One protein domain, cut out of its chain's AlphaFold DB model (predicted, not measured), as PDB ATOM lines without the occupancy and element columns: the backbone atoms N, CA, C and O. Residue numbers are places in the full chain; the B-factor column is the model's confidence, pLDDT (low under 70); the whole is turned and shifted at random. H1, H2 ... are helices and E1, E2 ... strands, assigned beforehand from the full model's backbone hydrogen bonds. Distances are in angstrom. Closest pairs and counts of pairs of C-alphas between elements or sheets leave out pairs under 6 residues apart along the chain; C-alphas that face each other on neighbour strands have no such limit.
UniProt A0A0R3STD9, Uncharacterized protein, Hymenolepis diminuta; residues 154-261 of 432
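This is residues 154 to 261 of the 432 residues of an uncharacterized protein of Hymenolepis diminuta (UniProt A0A0R3STD9). A small three-stranded antiparallel sheet, E1 E2 E3, lies toward one end of an elongated model, with short helices H2 to H5 loosely strung beside it and H5 placed between the sheet and H2. At the other end lies a long stretch with no named element, residues 154 to 177, in which residues 154 to 155 pair antiparallel with residues 161 to 162; residues 173 to 180, of which 178 to 180 belong to H1, stand free. The printed part has 108 residues with six named helices and three named strands, H1 to H5, E1 to E3, then H6; the class is mixed. The whole is loose, with a radius of gyration of the C-alphas of 16.2 A and spans of 52 by 31 by 21 A.

E1 is residues 231 to 236, 13.0 A long, from C-alpha 231 at (48.895, -44.536, 34.298); E2 is 243 to 246, 10.0 A, and E3 252 to 254. H1 is 178 to 182, H2 186 to 196, 15.8 A, H3 199 to 206, 10.7 A, H4 211 to 215, H5 219 to 226, 10.7 A, and H6 257 to 261, ending at C-alpha 261 (69.293, -43.170, 36.830).

The sheet is a meander, each strand the antiparallel neighbour of the one before. In hairpin E1 and E2, N 231 and O 246 are 2.8 A apart, within hydrogen-bond range; in hairpin E2 and E3, N 245 and O 253 are, at 2.8 A. H5 and H3 only graze the sheet, with residues 222 to 226 and 199 to 203. H5 touches H2, closest C-alphas Pro 219 and Ile 190, 6.7 A, the same way at a steep tilt of 37 degrees, only just steep. H3 and H4 are close but not clearly touching, as are H1 and H2. H6 is not on the sheet. In H1 to H6 every O i to N i+4 pair is within hydrogen-bond range.

The C-alphas farthest apart, Leu 165 and Val 239, are 52.5 A apart. The printed part has no cut, and no link between named elements is long. Mean pLDDT of the printed part is 72.3; 50 residues are under 70, among them 167 to 184 and 196 to 217.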
ATOM      1  N   ILE A 154      37.443 -18.592  16.481       85.25
ATOM      2  CA  ILE A 154      37.411 -17.437  17.382       85.25
ATOM      3  C   ILE A 154      37.948 -17.890  18.738       85.25
ATOM      4  O   ILE A 154      37.687 -19.014  19.147       85.25
ATOM      5  N   LEU A 155      38.709 -17.049  19.432       79.88
ATOM      6  CA  LEU A 155      39.129 -17.346  20.802       79.88
ATOM      7  C   LEU A 155      38.002 -16.993  21.776       79.88
ATOM      8  O   LEU A 155      37.445 -15.897  21.697       79.88
ATOM      9  N   THR A 156      37.675 -17.910  22.683       78.31
ATOM     10  CA  THR A 156      36.812 -17.622  23.836       78.31
ATOM     11  C   THR A 156      37.547 -16.743  24.853       78.31
ATOM     12  O   THR A 156      38.761 -16.556  24.760       78.31
ATOM     13  N   GLU A 157      36.832 -16.218  25.854       65.62
ATOM     14  CA  GLU A 157      37.436 -15.434  26.949       65.62
ATOM     15  C   GLU A 157      38.488 -16.229  27.744       65.62
ATOM     16  O   GLU A 157      39.429 -15.653  28.282       65.62
ATOM     17  N   GLU A 158      38.391 -17.561  27.737       73.19
ATOM     18  CA  GLU A 158      39.361 -18.479  28.346       73.19
ATOM     19  C   GLU A 158      40.567 -18.788  27.433       73.19
ATOM     20  O   GLU A 158      41.451 -19.566  27.793       73.19
ATOM     21  N   GLY A 159      40.620 -18.197  26.234       77.88
ATOM     22  CA  GLY A 159      41.708 -18.379  25.273       77.88
ATOM     23  C   GLY A 159      41.648 -19.684  24.473       77.88
ATOM     24  O   GLY A 159      42.648 -20.064  23.862       77.88
ATOM     25  N   LEU A 160      40.504 -20.375  24.444       79.06
ATOM     26  CA  LEU A 160      40.329 -21.616  23.684       79.06
ATOM     27  C   LEU A 160      39.768 -21.336  22.277       79.06
ATOM     28  O   LEU A 160      38.870 -20.506  22.128       79.06
ATOM     29  N   PRO A 161      40.264 -22.010  21.223       78.81
ATOM     30  CA  PRO A 161      39.746 -21.835  19.870       78.81
ATOM     31  C   PRO A 161      38.369 -22.504  19.705       78.81
ATOM     32  O   PRO A 161      38.225 -23.710  19.888       78.81
ATOM     33  N   TYR A 162      37.372 -21.727  19.291       85.38
ATOM     34  CA  TYR A 162      35.974 -22.112  19.107       85.38
ATOM     35  C   TYR A 162      35.528 -21.909  17.655       85.38
ATOM     36  O   TYR A 162      35.790 -20.872  17.037       85.38
ATOM     37  N   CYS A 163      34.836 -22.900  17.088       87.81
ATOM     38  CA  CYS A 163      34.257 -22.798  15.752       87.81
ATOM     39  C   CYS A 163      32.772 -22.445  15.836       87.81
ATOM     40  O   CYS A 163      31.958 -23.290  16.205       87.81
ATOM     41  N   VAL A 164      32.411 -21.243  15.385       83.38
ATOM     42  CA  VAL A 164      31.022 -20.746  15.407       83.38
ATOM     43  C   VAL A 164      30.054 -21.627  14.612       83.38
ATOM     44  O   VAL A 164      28.876 -21.683  14.940       83.38
ATOM     45  N   LEU A 165      30.531 -22.337  13.584       81.62
ATOM     46  CA  LEU A 165      29.670 -23.194  12.762       81.62
ATOM     47  C   LEU A 165      29.545 -24.631  13.278       81.62
ATOM     48  O   LEU A 165      28.549 -25.284  12.989       81.62
ATOM     49  N   CYS A 166      30.552 -25.150  13.984       84.06
ATOM     50  CA  CYS A 166      30.570 -26.554  14.413       84.06
ATOM     51  C   CYS A 166      30.189 -26.750  15.884       84.06
ATOM     52  O   CYS A 166      29.988 -27.888  16.288       84.06
ATOM     53  N   GLY A 167      30.081 -25.677  16.671       64.56
ATOM     54  CA  GLY A 167      29.411 -25.689  17.973       64.56
ATOM     55  C   GLY A 167      30.173 -26.302  19.151       64.56
ATOM     56  O   GLY A 167      29.832 -25.964  20.278       64.56
ATOM     57  N   ASP A 168      31.224 -27.100  18.935       56.59
ATOM     58  CA  ASP A 168      31.861 -27.880  20.009       56.59
ATOM     59  C   ASP A 168      33.354 -27.557  20.209       56.59
ATOM     60  O   ASP A 168      34.167 -27.690  19.289       56.59
ATOM     61  N   ALA A 169      33.732 -27.209  21.445       55.88
ATOM     62  CA  ALA A 169      35.130 -27.074  21.874       55.88
ATOM     63  C   ALA A 169      35.802 -28.442  22.146       55.88
ATOM     64  O   ALA A 169      37.005 -28.601  21.945       55.88
ATOM     65  N   ASP A 170      35.019 -29.461  22.517       48.94
ATOM     66  CA  ASP A 170      35.532 -30.702  23.121       48.94
ATOM     67  C   ASP A 170      36.009 -31.771  22.122       48.94
ATOM     68  O   ASP A 170      36.585 -32.788  22.511       48.94
ATOM     69  N   LYS A 171      35.792 -31.572  20.815       47.38
ATOM     70  CA  LYS A 171      36.114 -32.567  19.767       47.38
ATOM     71  C   LYS A 171      37.076 -32.067  18.694       47.38
ATOM     72  O   LYS A 171      37.170 -32.657  17.614       47.38
ATOM     73  N   ILE A 172      37.838 -31.012  18.971       49.41
ATOM     74  CA  ILE A 172      38.924 -30.609  18.078       49.41
ATOM     75  C   ILE A 172      40.081 -31.600  18.265       49.41
ATOM     76  O   ILE A 172      40.917 -31.465  19.154       49.41
ATOM     77  N   HIS A 173      40.132 -32.628  17.415       42.53
ATOM     78  CA  HIS A 173      41.276 -33.535  17.323       42.53
ATOM     79  C   HIS A 173      42.535 -32.759  16.893       42.53
ATOM     80  O   HIS A 173      42.850 -32.661  15.706       42.53
ATOM     81  N   LEU A 174      43.303 -32.257  17.861       43.53
ATOM     82  CA  LEU A 174      44.692 -31.845  17.663       43.53
ATOM     83  C   LEU A 174      45.533 -33.104  17.412       43.53
ATOM     84  O   LEU A 174      46.082 -33.729  18.319       43.53
ATOM     85  N   LYS A 175      45.609 -33.536  16.151       37.41
ATOM     86  CA  LYS A 175      46.532 -34.601  15.754       37.41
ATOM     87  C   LYS A 175      47.964 -34.063  15.856       37.41
ATOM     88  O   LYS A 175      48.367 -33.233  15.054       37.41
ATOM     89  N   LYS A 176      48.726 -34.593  16.821       42.44
ATOM     90  CA  LYS A 176      50.202 -34.654  16.863       42.44
ATOM     91  C   LYS A 176      50.936 -33.413  16.316       42.44
ATOM     92  O   LYS A 176      51.724 -33.536  15.383       42.44
ATOM     93  N   SER A 177      50.794 -32.257  16.951       41.09
ATOM     94  CA  SER A 177      51.841 -31.232  16.891       41.09
ATOM     95  C   SER A 177      52.432 -31.071  18.289       41.09
ATOM     96  O   SER A 177      51.942 -30.329  19.132       41.09
ATOM     97  N   LYS A 178      53.514 -31.819  18.547       46.97
ATOM     98  CA  LYS A 178      54.364 -31.651  19.739       46.97
ATOM     99  C   LYS A 178      54.723 -30.169  19.958       46.97
ATOM    100  O   LYS A 178      54.779 -29.713  21.087       46.97
ATOM    101  N   THR A 179      54.851 -29.426  18.858       49.28
ATOM    102  CA  THR A 179      55.162 -27.997  18.830       49.28
ATOM    103  C   THR A 179      54.096 -27.122  19.498       49.28
ATOM    104  O   THR A 179      54.459 -26.226  20.239       49.28
ATOM    105  N   MET A 180      52.792 -27.400  19.348       49.00
ATOM    106  CA  MET A 180      51.752 -26.525  19.923       49.00
ATOM    107  C   MET A 180      51.568 -26.697  21.433       49.00
ATOM    108  O   MET A 180      51.220 -25.738  22.115       49.00
ATOM    109  N   TRP A 181      51.778 -27.907  21.965       59.03
ATOM    110  CA  TRP A 181      51.705 -28.125  23.413       59.03
ATOM    111  C   TRP A 181      52.914 -27.525  24.126       59.03
ATOM    112  O   TRP A 181      52.784 -27.092  25.263       59.03
ATOM    113  N   ASP A 182      54.079 -27.467  23.481       56.78
ATOM    114  CA  ASP A 182      55.273 -26.852  24.061       56.78
ATOM    115  C   ASP A 182      55.114 -25.320  24.185       56.78
ATOM    116  O   ASP A 182      55.530 -24.764  25.204       56.78
ATOM    117  N   ASP A 183      54.373 -24.683  23.272       64.50
ATOM    118  CA  ASP A 183      54.185 -23.222  23.206       64.50
ATOM    119  C   ASP A 183      53.091 -22.647  24.136       64.50
ATOM    120  O   ASP A 183      52.985 -21.427  24.287       64.50
ATOM    121  N   LEU A 184      52.264 -23.482  24.779       64.12
ATOM    122  CA  LEU A 184      51.255 -22.991  25.732       64.12
ATOM    123  C   LEU A 184      51.905 -22.442  27.024       64.12
ATOM    124  O   LEU A 184      52.921 -22.982  27.474       64.12
ATOM    125  N   PRO A 185      51.300 -21.436  27.687       71.12
ATOM    126  CA  PRO A 185      51.688 -21.037  29.039       71.12
ATOM    127  C   PRO A 185      51.583 -22.209  30.025       71.12
ATOM    128  O   PRO A 185      50.713 -23.079  29.899       71.12
ATOM    129  N   ILE A 186      52.476 -22.244  31.016       58.84
ATOM    130  CA  ILE A 186      52.583 -23.344  31.987       58.84
ATOM    131  C   ILE A 186      51.271 -23.510  32.767       58.84
ATOM    132  O   ILE A 186      50.827 -24.632  33.008       58.84
ATOM    133  N   GLU A 187      50.614 -22.402  33.087       61.00
ATOM    134  CA  GLU A 187      49.365 -22.338  33.843       61.00
ATOM    135  C   GLU A 187      48.218 -23.041  33.101       61.00
ATOM    136  O   GLU A 187      47.446 -23.788  33.703       61.00
ATOM    137  N   VAL A 188      48.155 -22.886  31.773       68.62
ATOM    138  CA  VAL A 188      47.143 -23.525  30.915       68.62
ATOM    139  C   VAL A 188      47.362 -25.040  30.854       68.62
ATOM    140  O   VAL A 188      46.408 -25.813  30.963       68.62
ATOM    141  N   LYS A 189      48.625 -25.484  30.759       71.75
ATOM    142  CA  LYS A 189      48.976 -26.916  30.796       71.75
ATOM    143  C   LYS A 189      48.593 -27.544  32.135       71.75
ATOM    144  O   LYS A 189      48.039 -28.640  32.157       71.75
ATOM    145  N   ILE A 190      48.872 -26.852  33.242       64.31
ATOM    146  CA  ILE A 190      48.547 -27.318  34.596       64.31
ATOM    147  C   ILE A 190      47.033 -27.461  34.768       64.31
ATOM    148  O   ILE A 190      46.580 -28.504  35.236       64.31
ATOM    149  N   ASN A 191      46.246 -26.461  34.364       66.75
ATOM    150  CA  ASN A 191      44.790 -26.499  34.521       66.75
ATOM    151  C   ASN A 191      44.151 -27.616  33.688       66.75
ATOM    152  O   ASN A 191      43.342 -28.371  34.215       66.75
ATOM    153  N   SER A 192      44.592 -27.814  32.441       71.88
ATOM    154  CA  SER A 192      44.111 -28.919  31.599       71.88
ATOM    155  C   SER A 192      44.398 -30.300  32.213       71.88
ATOM    156  O   SER A 192      43.523 -31.168  32.226       71.88
ATOM    157  N   ILE A 193      45.592 -30.492  32.793       65.88
ATOM    158  CA  ILE A 193      45.963 -31.738  33.486       65.88
ATOM    159  C   ILE A 193      45.103 -31.951  34.741       65.88
ATOM    160  O   ILE A 193      44.647 -33.069  34.977       65.88
ATOM    161  N   LYS A 194      44.853 -30.895  35.529       68.38
ATOM    162  CA  LYS A 194      44.005 -30.964  36.731       68.38
ATOM    163  C   LYS A 194      42.570 -31.365  36.396       68.38
ATOM    164  O   LYS A 194      42.037 -32.267  37.035       68.38
ATOM    165  N   THR A 195      41.975 -30.770  35.360       70.69
ATOM    166  CA  THR A 195      40.602 -31.086  34.928       70.69
ATOM    167  C   THR A 195      40.459 -32.541  34.470       70.69
ATOM    168  O   THR A 195      39.430 -33.166  34.710       70.69
ATOM    169  N   GLN A 196      41.492 -33.110  33.840       65.69
ATOM    170  CA  GLN A 196      41.470 -34.499  33.361       65.69
ATOM    171  C   GLN A 196      41.809 -35.532  34.447       65.69
ATOM    172  O   GLN A 196      41.461 -36.707  34.311       65.69
ATOM    173  N   HIS A 197      42.483 -35.119  35.524       65.50
ATOM    174  CA  HIS A 197      42.988 -36.019  36.559       65.50
ATOM    175  C   HIS A 197      42.754 -35.466  37.979       65.50
ATOM    176  O   HIS A 197      43.712 -35.086  38.657       65.50
ATOM    177  N   PRO A 198      41.504 -35.501  38.485       66.19
ATOM    178  CA  PRO A 198      41.140 -34.944  39.797       66.19
ATOM    179  C   PRO A 198      41.862 -35.610  40.984       66.19
ATOM    180  O   PRO A 198      42.025 -35.004  42.040       66.19
ATOM    181  N   LEU A 199      42.384 -36.831  40.805       59.34
ATOM    182  CA  LEU A 199      43.209 -37.522  41.806       59.34
ATOM    183  C   LEU A 199      44.506 -36.767  42.150       59.34
ATOM    184  O   LEU A 199      45.008 -36.913  43.259       59.34
ATOM    185  N   ILE A 200      45.039 -35.943  41.237       62.53
ATOM    186  CA  ILE A 200      46.240 -35.131  41.494       62.53
ATOM    187  C   ILE A 200      45.979 -34.118  42.620       62.53
ATOM    188  O   ILE A 200      46.859 -33.871  43.440       62.53
ATOM    189  N   GLU A 201      44.769 -33.560  42.683       58.66
ATOM    190  CA  GLU A 201      44.379 -32.571  43.690       58.66
ATOM    191  C   GLU A 201      44.090 -33.233  45.045       58.66
ATOM    192  O   GLU A 201      44.539 -32.739  46.078       58.66
ATOM    193  N   SER A 202      43.471 -34.421  45.031       58.25
ATOM    194  CA  SER A 202      43.270 -35.253  46.227       58.25
ATOM    195  C   SER A 202      44.603 -35.651  46.874       58.25
ATOM    196  O   SER A 202      44.801 -35.413  48.064       58.25
ATOM    197  N   ILE A 203      45.558 -36.163  46.086       55.75
ATOM    198  CA  ILE A 203      46.890 -36.566  46.576       55.75
ATOM    199  C   ILE A 203      47.677 -35.352  47.095       55.75
ATOM    200  O   ILE A 203      48.351 -35.448  48.116       55.75
ATOM    201  N   ALA A 204      47.569 -34.192  46.435       53.31
ATOM    202  CA  ALA A 204      48.216 -32.961  46.889       53.31
ATOM    203  C   ALA A 204      47.629 -32.414  48.205       53.31
ATOM    204  O   ALA A 204      48.361 -31.783  48.967       53.31
ATOM    205  N   SER A 205      46.340 -32.651  48.471       51.31
ATOM    206  CA  SER A 205      45.655 -32.198  49.691       51.31
ATOM    207  C   SER A 205      45.907 -33.086  50.918       51.31
ATOM    208  O   SER A 205      45.912 -32.579  52.038       51.31
ATOM    209  N   GLU A 206      46.170 -34.384  50.725       46.94
ATOM    210  CA  GLU A 206      46.383 -35.348  51.818       46.94
ATOM    211  C   GLU A 206      47.847 -35.463  52.275       46.94
ATOM    212  O   GLU A 206      48.113 -35.926  53.384       46.94
ATOM    213  N   THR A 207      48.820 -35.014  51.473       45.19
ATOM    214  CA  THR A 207      50.246 -35.081  51.838       45.19
ATOM    215  C   THR A 207      50.784 -33.720  52.287       45.19
ATOM    216  O   THR A 207      50.951 -32.814  51.473       45.19
ATOM    217  N   THR A 208      51.130 -33.575  53.570       43.09
ATOM    218  CA  THR A 208      51.720 -32.350  54.153       43.09
ATOM    219  C   THR A 208      53.227 -32.180  53.889       43.09
ATOM    220  O   THR A 208      53.826 -31.204  54.348       43.09
ATOM    221  N   ASP A 209      53.846 -33.075  53.111       47.19
ATOM    222  CA  ASP A 209      55.297 -33.126  52.903       47.19
ATOM    223  C   ASP A 209      55.787 -32.493  51.582       47.19
ATOM    224  O   ASP A 209      55.081 -32.390  50.576       47.19
ATOM    225  N   LEU A 210      57.081 -32.129  51.563       47.88
ATOM    226  CA  LEU A 210      57.849 -31.564  50.431       47.88
ATOM    227  C   LEU A 210      57.667 -32.194  49.016       47.88
ATOM    228  O   LEU A 210      57.914 -31.471  48.043       47.88
ATOM    229  N   PRO A 211      57.302 -33.479  48.814       49.12
ATOM    230  CA  PRO A 211      57.230 -34.092  47.480       49.12
ATOM    231  C   PRO A 211      56.144 -33.516  46.562       49.12
ATOM    232  O   PRO A 211      56.395 -33.360  45.364       49.12
ATOM    233  N   ALA A 212      54.981 -33.123  47.096       48.22
ATOM    234  CA  ALA A 212      53.901 -32.528  46.300       48.22
ATOM    235  C   ALA A 212      54.329 -31.187  45.668       48.22
ATOM    236  O   ALA A 212      54.013 -30.894  44.513       48.22
ATOM    237  N   LYS A 213      55.170 -30.415  46.375       53.78
ATOM    238  CA  LYS A 213      55.770 -29.175  45.852       53.78
ATOM    239  C   LYS A 213      56.748 -29.424  44.700       53.78
ATOM    240  O   LYS A 213      56.814 -28.602  43.792       53.78
ATOM    241  N   ARG A 214      57.477 -30.548  44.691       56.41
ATOM    242  CA  ARG A 214      58.370 -30.920  43.572       56.41
ATOM    243  C   ARG A 214      57.598 -31.405  42.344       56.41
ATOM    244  O   ARG A 214      58.056 -31.171  41.229       56.41
ATOM    245  N   LEU A 215      56.431 -32.031  42.527       55.47
ATOM    246  CA  LEU A 215      55.550 -32.436  41.423       55.47
ATOM    247  C   LEU A 215      55.029 -31.218  40.636       55.47
ATOM    248  O   LEU A 215      55.066 -31.221  39.408       55.47
ATOM    249  N   ASN A 216      54.641 -30.148  41.338       54.75
ATOM    250  CA  ASN A 216      54.177 -28.896  40.721       54.75
ATOM    251  C   ASN A 216      55.281 -28.117  39.986       54.75
ATOM    252  O   ASN A 216      54.979 -27.258  39.164       54.75
ATOM    253  N   GLN A 217      56.557 -28.413  40.248       58.75
ATOM    254  CA  GLN A 217      57.687 -27.724  39.616       58.75
ATOM    255  C   GLN A 217      58.084 -28.308  38.251       58.75
ATOM    256  O   GLN A 217      58.897 -27.696  37.561       58.75
ATOM    257  N   ARG A 218      57.549 -29.474  37.851       76.38
ATOM    258  CA  ARG A 218      57.860 -30.128  36.562       76.38
ATOM    259  C   ARG A 218      56.642 -30.804  35.904       76.38
ATOM    260  O   ARG A 218      56.621 -32.029  35.744       76.38
ATOM    261  N   PRO A 219      55.608 -30.033  35.515       77.56
ATOM    262  CA  PRO A 219      54.424 -30.571  34.831       77.56
ATOM    263  C   PRO A 219      54.751 -31.174  33.452       77.56
ATOM    264  O   PRO A 219      54.072 -32.092  32.987       77.56
ATOM    265  N   ASP A 220      55.832 -30.707  32.824       78.94
ATOM    266  CA  ASP A 220      56.391 -31.231  31.578       78.94
ATOM    267  C   ASP A 220      56.696 -32.731  31.682       78.94
ATOM    268  O   ASP A 220      56.315 -33.518  30.812       78.94
ATOM    269  N   MET A 221      57.288 -33.158  32.794       82.88
ATOM    270  CA  MET A 221      57.640 -34.554  33.001       82.88
ATOM    271  C   MET A 221      56.416 -35.456  33.136       82.88
ATOM    272  O   MET A 221      56.367 -36.516  32.509       82.88
ATOM    273  N   ILE A 222      55.423 -35.040  33.925       89.25
ATOM    274  CA  ILE A 222      54.183 -35.802  34.137       89.25
ATOM    275  C   ILE A 222      53.463 -35.987  32.803       89.25
ATOM    276  O   ILE A 222      53.115 -37.111  32.431       89.25
ATOM    277  N   SER A 223      53.329 -34.898  32.040       88.44
ATOM    278  CA  SER A 223      52.698 -34.933  30.722       88.44
ATOM    279  C   SER A 223      53.396 -35.927  29.788       88.44
ATOM    280  O   SER A 223      52.735 -36.721  29.122       88.44
ATOM    281  N   GLY A 224      54.732 -35.999  29.816       88.88
ATOM    282  CA  GLY A 224      55.506 -36.932  28.998       88.88
ATOM    283  C   GLY A 224      55.239 -38.415  29.288       88.88
ATOM    284  O   GLY A 224      55.336 -39.235  28.371       88.88
ATOM    285  N   TYR A 225      54.902 -38.780  30.529       90.62
ATOM    286  CA  TYR A 225      54.501 -40.148  30.885       90.62
ATOM    287  C   TYR A 225      53.046 -40.426  30.490       90.62
ATOM    288  O   TYR A 225      52.773 -41.460  29.874       90.62
ATOM    289  N   LEU A 226      52.136 -39.480  30.743       92.12
ATOM    290  CA  LEU A 226      50.725 -39.594  30.354       92.12
ATOM    291  C   LEU A 226      50.565 -39.725  28.829       92.12
ATOM    292  O   LEU A 226      49.879 -40.629  28.357       92.12
ATOM    293  N   PHE A 227      51.291 -38.925  28.039       91.75
ATOM    294  CA  PHE A 227      51.291 -39.023  26.572       91.75
ATOM    295  C   PHE A 227      51.830 -40.359  26.046       91.75
ATOM    296  O   PHE A 227      51.487 -40.772  24.939       91.75
ATOM    297  N   LYS A 228      52.663 -41.060  26.825       92.00
ATOM    298  CA  LYS A 228      53.145 -42.412  26.498       92.00
ATOM    299  C   LYS A 228      52.174 -43.512  26.942       92.00
ATOM    300  O   LYS A 228      52.522 -44.686  26.846       92.00
ATOM    301  N   GLY A 229      50.993 -43.150  27.443       93.81
ATOM    302  CA  GLY A 229      49.975 -44.082  27.926       93.81
ATOM    303  C   GLY A 229      50.275 -44.674  29.303       93.81
ATOM    304  O   GLY A 229      49.694 -45.698  29.657       93.81
ATOM    305  N   TRP A 230      51.191 -44.080  30.073       95.94
ATOM    306  CA  TRP A 230      51.450 -44.525  31.440       95.94
ATOM    307  C   TRP A 230      50.336 -44.029  32.357       95.94
ATOM    308  O   TRP A 230      49.860 -42.905  32.214       95.94
ATOM    309  N   ARG A 231      49.929 -44.862  33.312       95.38
ATOM    310  CA  ARG A 231      48.895 -44.536  34.298       95.38
ATOM    311  C   ARG A 231      49.551 -44.139  35.614       95.38
ATOM    312  O   ARG A 231      50.519 -44.773  36.023       95.38
ATOM    313  N   MET A 232      49.033 -43.110  36.277       94.81
ATOM    314  CA  MET A 232      49.447 -42.791  37.646       94.81
ATOM    315  C   MET A 232      49.015 -43.924  38.575       94.81
ATOM    316  O   MET A 232      47.871 -44.370  38.522       94.81
ATOM    317  N   GLY A 233      49.951 -44.425  39.373       90.75
ATOM    318  CA  GLY A 233      49.687 -45.416  40.402       90.75
ATOM    319  C   GLY A 233      49.264 -44.756  41.711       90.75
ATOM    320  O   GLY A 233      49.629 -43.620  41.995       90.75
ATOM    321  N   GLU A 234      48.549 -45.511  42.540       89.56
ATOM    322  CA  GLU A 234      48.088 -45.076  43.871       89.56
ATOM    323  C   GLU A 234      49.215 -45.042  44.919       89.56
ATOM    324  O   GLU A 234      49.021 -44.598  46.044       89.56
ATOM    325  N   LYS A 235      50.409 -45.537  44.568       90.00
ATOM    326  CA  LYS A 235      51.560 -45.633  45.471       90.00
ATOM    327  C   LYS A 235      52.624 -44.597  45.118       90.00
ATOM    328  O   LYS A 235      52.933 -44.378  43.945       90.00
ATOM    329  N   CYS A 236      53.252 -44.039  46.146       90.38
ATOM    330  CA  CYS A 236      54.433 -43.191  46.018       90.38
ATOM    331  C   CYS A 236      55.727 -44.017  46.088       90.38
ATOM    332  O   CYS A 236      55.782 -45.102  46.668       90.38
ATOM    333  N   CYS A 237      56.790 -43.506  45.473       90.69
ATOM    334  CA  CYS A 237      58.123 -44.088  45.514       90.69
ATOM    335  C   CYS A 237      58.674 -44.063  46.941       90.69
ATOM    336  O   CYS A 237      58.748 -42.998  47.536       90.69
ATOM    337  N   ILE A 238      59.173 -45.184  47.458       86.44
ATOM    338  CA  ILE A 238      59.711 -45.233  48.829       86.44
ATOM    339  C   ILE A 238      60.952 -44.344  49.042       86.44
ATOM    340  O   ILE A 238      61.218 -43.919  50.157       86.44
ATOM    341  N   VAL A 239      61.706 -44.050  47.974       84.94
ATOM    342  CA  VAL A 239      62.980 -43.314  48.055       84.94
ATOM    343  C   VAL A 239      62.764 -41.804  48.064       84.94
ATOM    344  O   VAL A 239      63.346 -41.097  48.878       84.94
ATOM    345  N   CYS A 240      61.950 -41.288  47.142       86.31
ATOM    346  CA  CYS A 240      61.764 -39.842  46.973       86.31
ATOM    347  C   CYS A 240      60.322 -39.374  47.204       86.31
ATOM    348  O   CYS A 240      60.015 -38.211  46.944       86.31
ATOM    349  N   ASN A 241      59.443 -40.287  47.624       84.06
ATOM    350  CA  ASN A 241      58.025 -40.071  47.905       84.06
ATOM    351  C   ASN A 241      57.237 -39.400  46.761       84.06
ATOM    352  O   ASN A 241      56.273 -38.678  46.983       84.06
ATOM    353  N   ALA A 242      57.658 -39.625  45.514       88.56
ATOM    354  CA  ALA A 242      56.975 -39.109  44.332       88.56
ATOM    355  C   ALA A 242      56.011 -40.133  43.734       88.56
ATOM    356  O   ALA A 242      56.238 -41.337  43.851       88.56
ATOM    357  N   VAL A 243      54.983 -39.653  43.033       89.06
ATOM    358  CA  VAL A 243      53.979 -40.496  42.369       89.06
ATOM    359  C   VAL A 243      54.648 -41.477  41.399       89.06
ATOM    360  O   VAL A 243      55.479 -41.094  40.565       89.06
ATOM    361  N   MET A 244      54.294 -42.756  41.522       93.88
ATOM    362  CA  MET A 244      54.753 -43.807  40.618       93.88
ATOM    363  C   MET A 244      53.856 -43.868  39.380       93.88
ATOM    364  O   MET A 244      52.647 -43.678  39.471       93.88
ATOM    365  N   PHE A 245      54.434 -44.183  38.225       96.19
ATOM    366  CA  PHE A 245      53.694 -44.407  36.986       96.19
ATOM    367  C   PHE A 245      53.830 -45.862  36.555       96.19
ATOM    368  O   PHE A 245      54.939 -46.396  36.518       96.19
ATOM    369  N   SER A 246      52.713 -46.475  36.184       96.00
ATOM    370  CA  SER A 246      52.643 -47.829  35.646       96.00
ATOM    371  C   SER A 246      52.525 -47.773  34.127       96.00
ATOM    372  O   SER A 246      51.627 -47.126  33.581       96.00
ATOM    373  N   SER A 247      53.436 -48.437  33.427       96.44
ATOM    374  CA  SER A 247      53.364 -48.576  31.977       96.44
ATOM    375  C   SER A 247      52.218 -49.520  31.580       96.44
ATOM    376  O   SER A 247      51.788 -50.343  32.393       96.44
ATOM    377  N   PRO A 248      51.753 -49.481  30.318       92.94
ATOM    378  CA  PRO A 248      50.795 -50.463  29.802       92.94
ATOM    379  C   PRO A 248      51.265 -51.923  29.927       92.94
ATOM    380  O   PRO A 248      50.437 -52.824  29.944       92.94
ATOM    381  N   GLY A 249      52.580 -52.153  30.022       93.75
ATOM    382  CA  GLY A 249      53.184 -53.476  30.210       93.75
ATOM    383  C   GLY A 249      53.347 -53.899  31.673       93.75
ATOM    384  O   GLY A 249      53.952 -54.933  31.923       93.75
ATOM    385  N   GLY A 250      52.859 -53.112  32.638       93.38
ATOM    386  CA  GLY A 250      52.929 -53.425  34.071       93.38
ATOM    387  C   GLY A 250      54.178 -52.913  34.797       93.38
ATOM    388  O   GLY A 250      54.226 -52.974  36.024       93.38
ATOM    389  N   ASP A 251      55.164 -52.351  34.088       95.12
ATOM    390  CA  ASP A 251      56.343 -51.740  34.721       95.12
ATOM    391  C   ASP A 251      55.952 -50.516  35.552       95.12
ATOM    392  O   ASP A 251      55.439 -49.540  35.004       95.12
ATOM    393  N   VAL A 252      56.294 -50.507  36.839       94.56
ATOM    394  CA  VAL A 252      56.066 -49.363  37.730       94.56
ATOM    395  C   VAL A 252      57.371 -48.587  37.909       94.56
ATOM    396  O   VAL A 252      58.386 -49.157  38.306       94.56
ATOM    397  N   ARG A 253      57.382 -47.279  37.621       94.62
ATOM    398  CA  ARG A 253      58.580 -46.430  37.751       94.62
ATOM    399  C   ARG A 253      58.295 -45.117  38.457       94.62
ATOM    400  O   ARG A 253      57.267 -44.484  38.239       94.62
ATOM    401  N   CYS A 254      59.264 -44.682  39.255       93.69
ATOM    402  CA  CYS A 254      59.268 -43.349  39.839       93.69
ATOM    403  C   CYS A 254      59.705 -42.320  38.796       93.69
ATOM    404  O   CYS A 254      60.731 -42.508  38.138       93.69
ATOM    405  N   ILE A 255      58.966 -41.216  38.686       90.19
ATOM    406  CA  ILE A 255      59.262 -40.146  37.729       90.19
ATOM    407  C   ILE A 255      60.627 -39.479  37.975       90.19
ATOM    408  O   ILE A 255      61.326 -39.175  37.013       90.19
ATOM    409  N   PHE A 256      61.047 -39.340  39.239       86.62
ATOM    410  CA  PHE A 256      62.321 -38.707  39.598       86.62
ATOM    411  C   PHE A 256      63.489 -39.696  39.621       86.62
ATOM    412  O   PHE A 256      64.501 -39.449  38.969       86.62
ATOM    413  N   CYS A 257      63.362 -40.836  40.311       87.00
ATOM    414  CA  CYS A 257      64.476 -41.785  40.442       87.00
ATOM    415  C   CYS A 257      64.903 -42.363  39.084       87.00
ATOM    416  O   CYS A 257      66.088 -42.417  38.786       87.00
ATOM    417  N   ASN A 258      63.946 -42.675  38.202       84.44
ATOM    418  CA  ASN A 258      64.251 -43.202  36.867       84.44
ATOM    419  C   ASN A 258      64.992 -42.183  35.983       84.44
ATOM    420  O   ASN A 258      65.655 -42.572  35.022       84.44
ATOM    421  N   GLU A 259      64.850 -40.881  36.242       76.31
ATOM    422  CA  GLU A 259      65.534 -39.857  35.456       76.31
ATOM    423  C   GLU A 259      66.913 -39.500  36.013       76.31
ATOM    424  O   GLU A 259      67.823 -39.245  35.225       76.31
ATOM    425  N   VAL A 260      67.100 -39.583  37.335       68.88
ATOM    426  CA  VAL A 260      68.434 -39.592  37.957       68.88
ATOM    427  C   VAL A 260      69.238 -40.773  37.414       68.88
ATOM    428  O   VAL A 260      70.307 -40.555  36.848       68.88
ATOM    429  N   ASP A 261      68.654 -41.975  37.395       69.19
ATOM    430  CA  ASP A 261      69.293 -43.170  36.830       69.19
ATOM    431  C   ASP A 261      69.642 -43.001  35.346       69.19
ATOM    432  O   ASP A 261      70.678 -43.471  34.874       69.19
TER     433      ASP A 261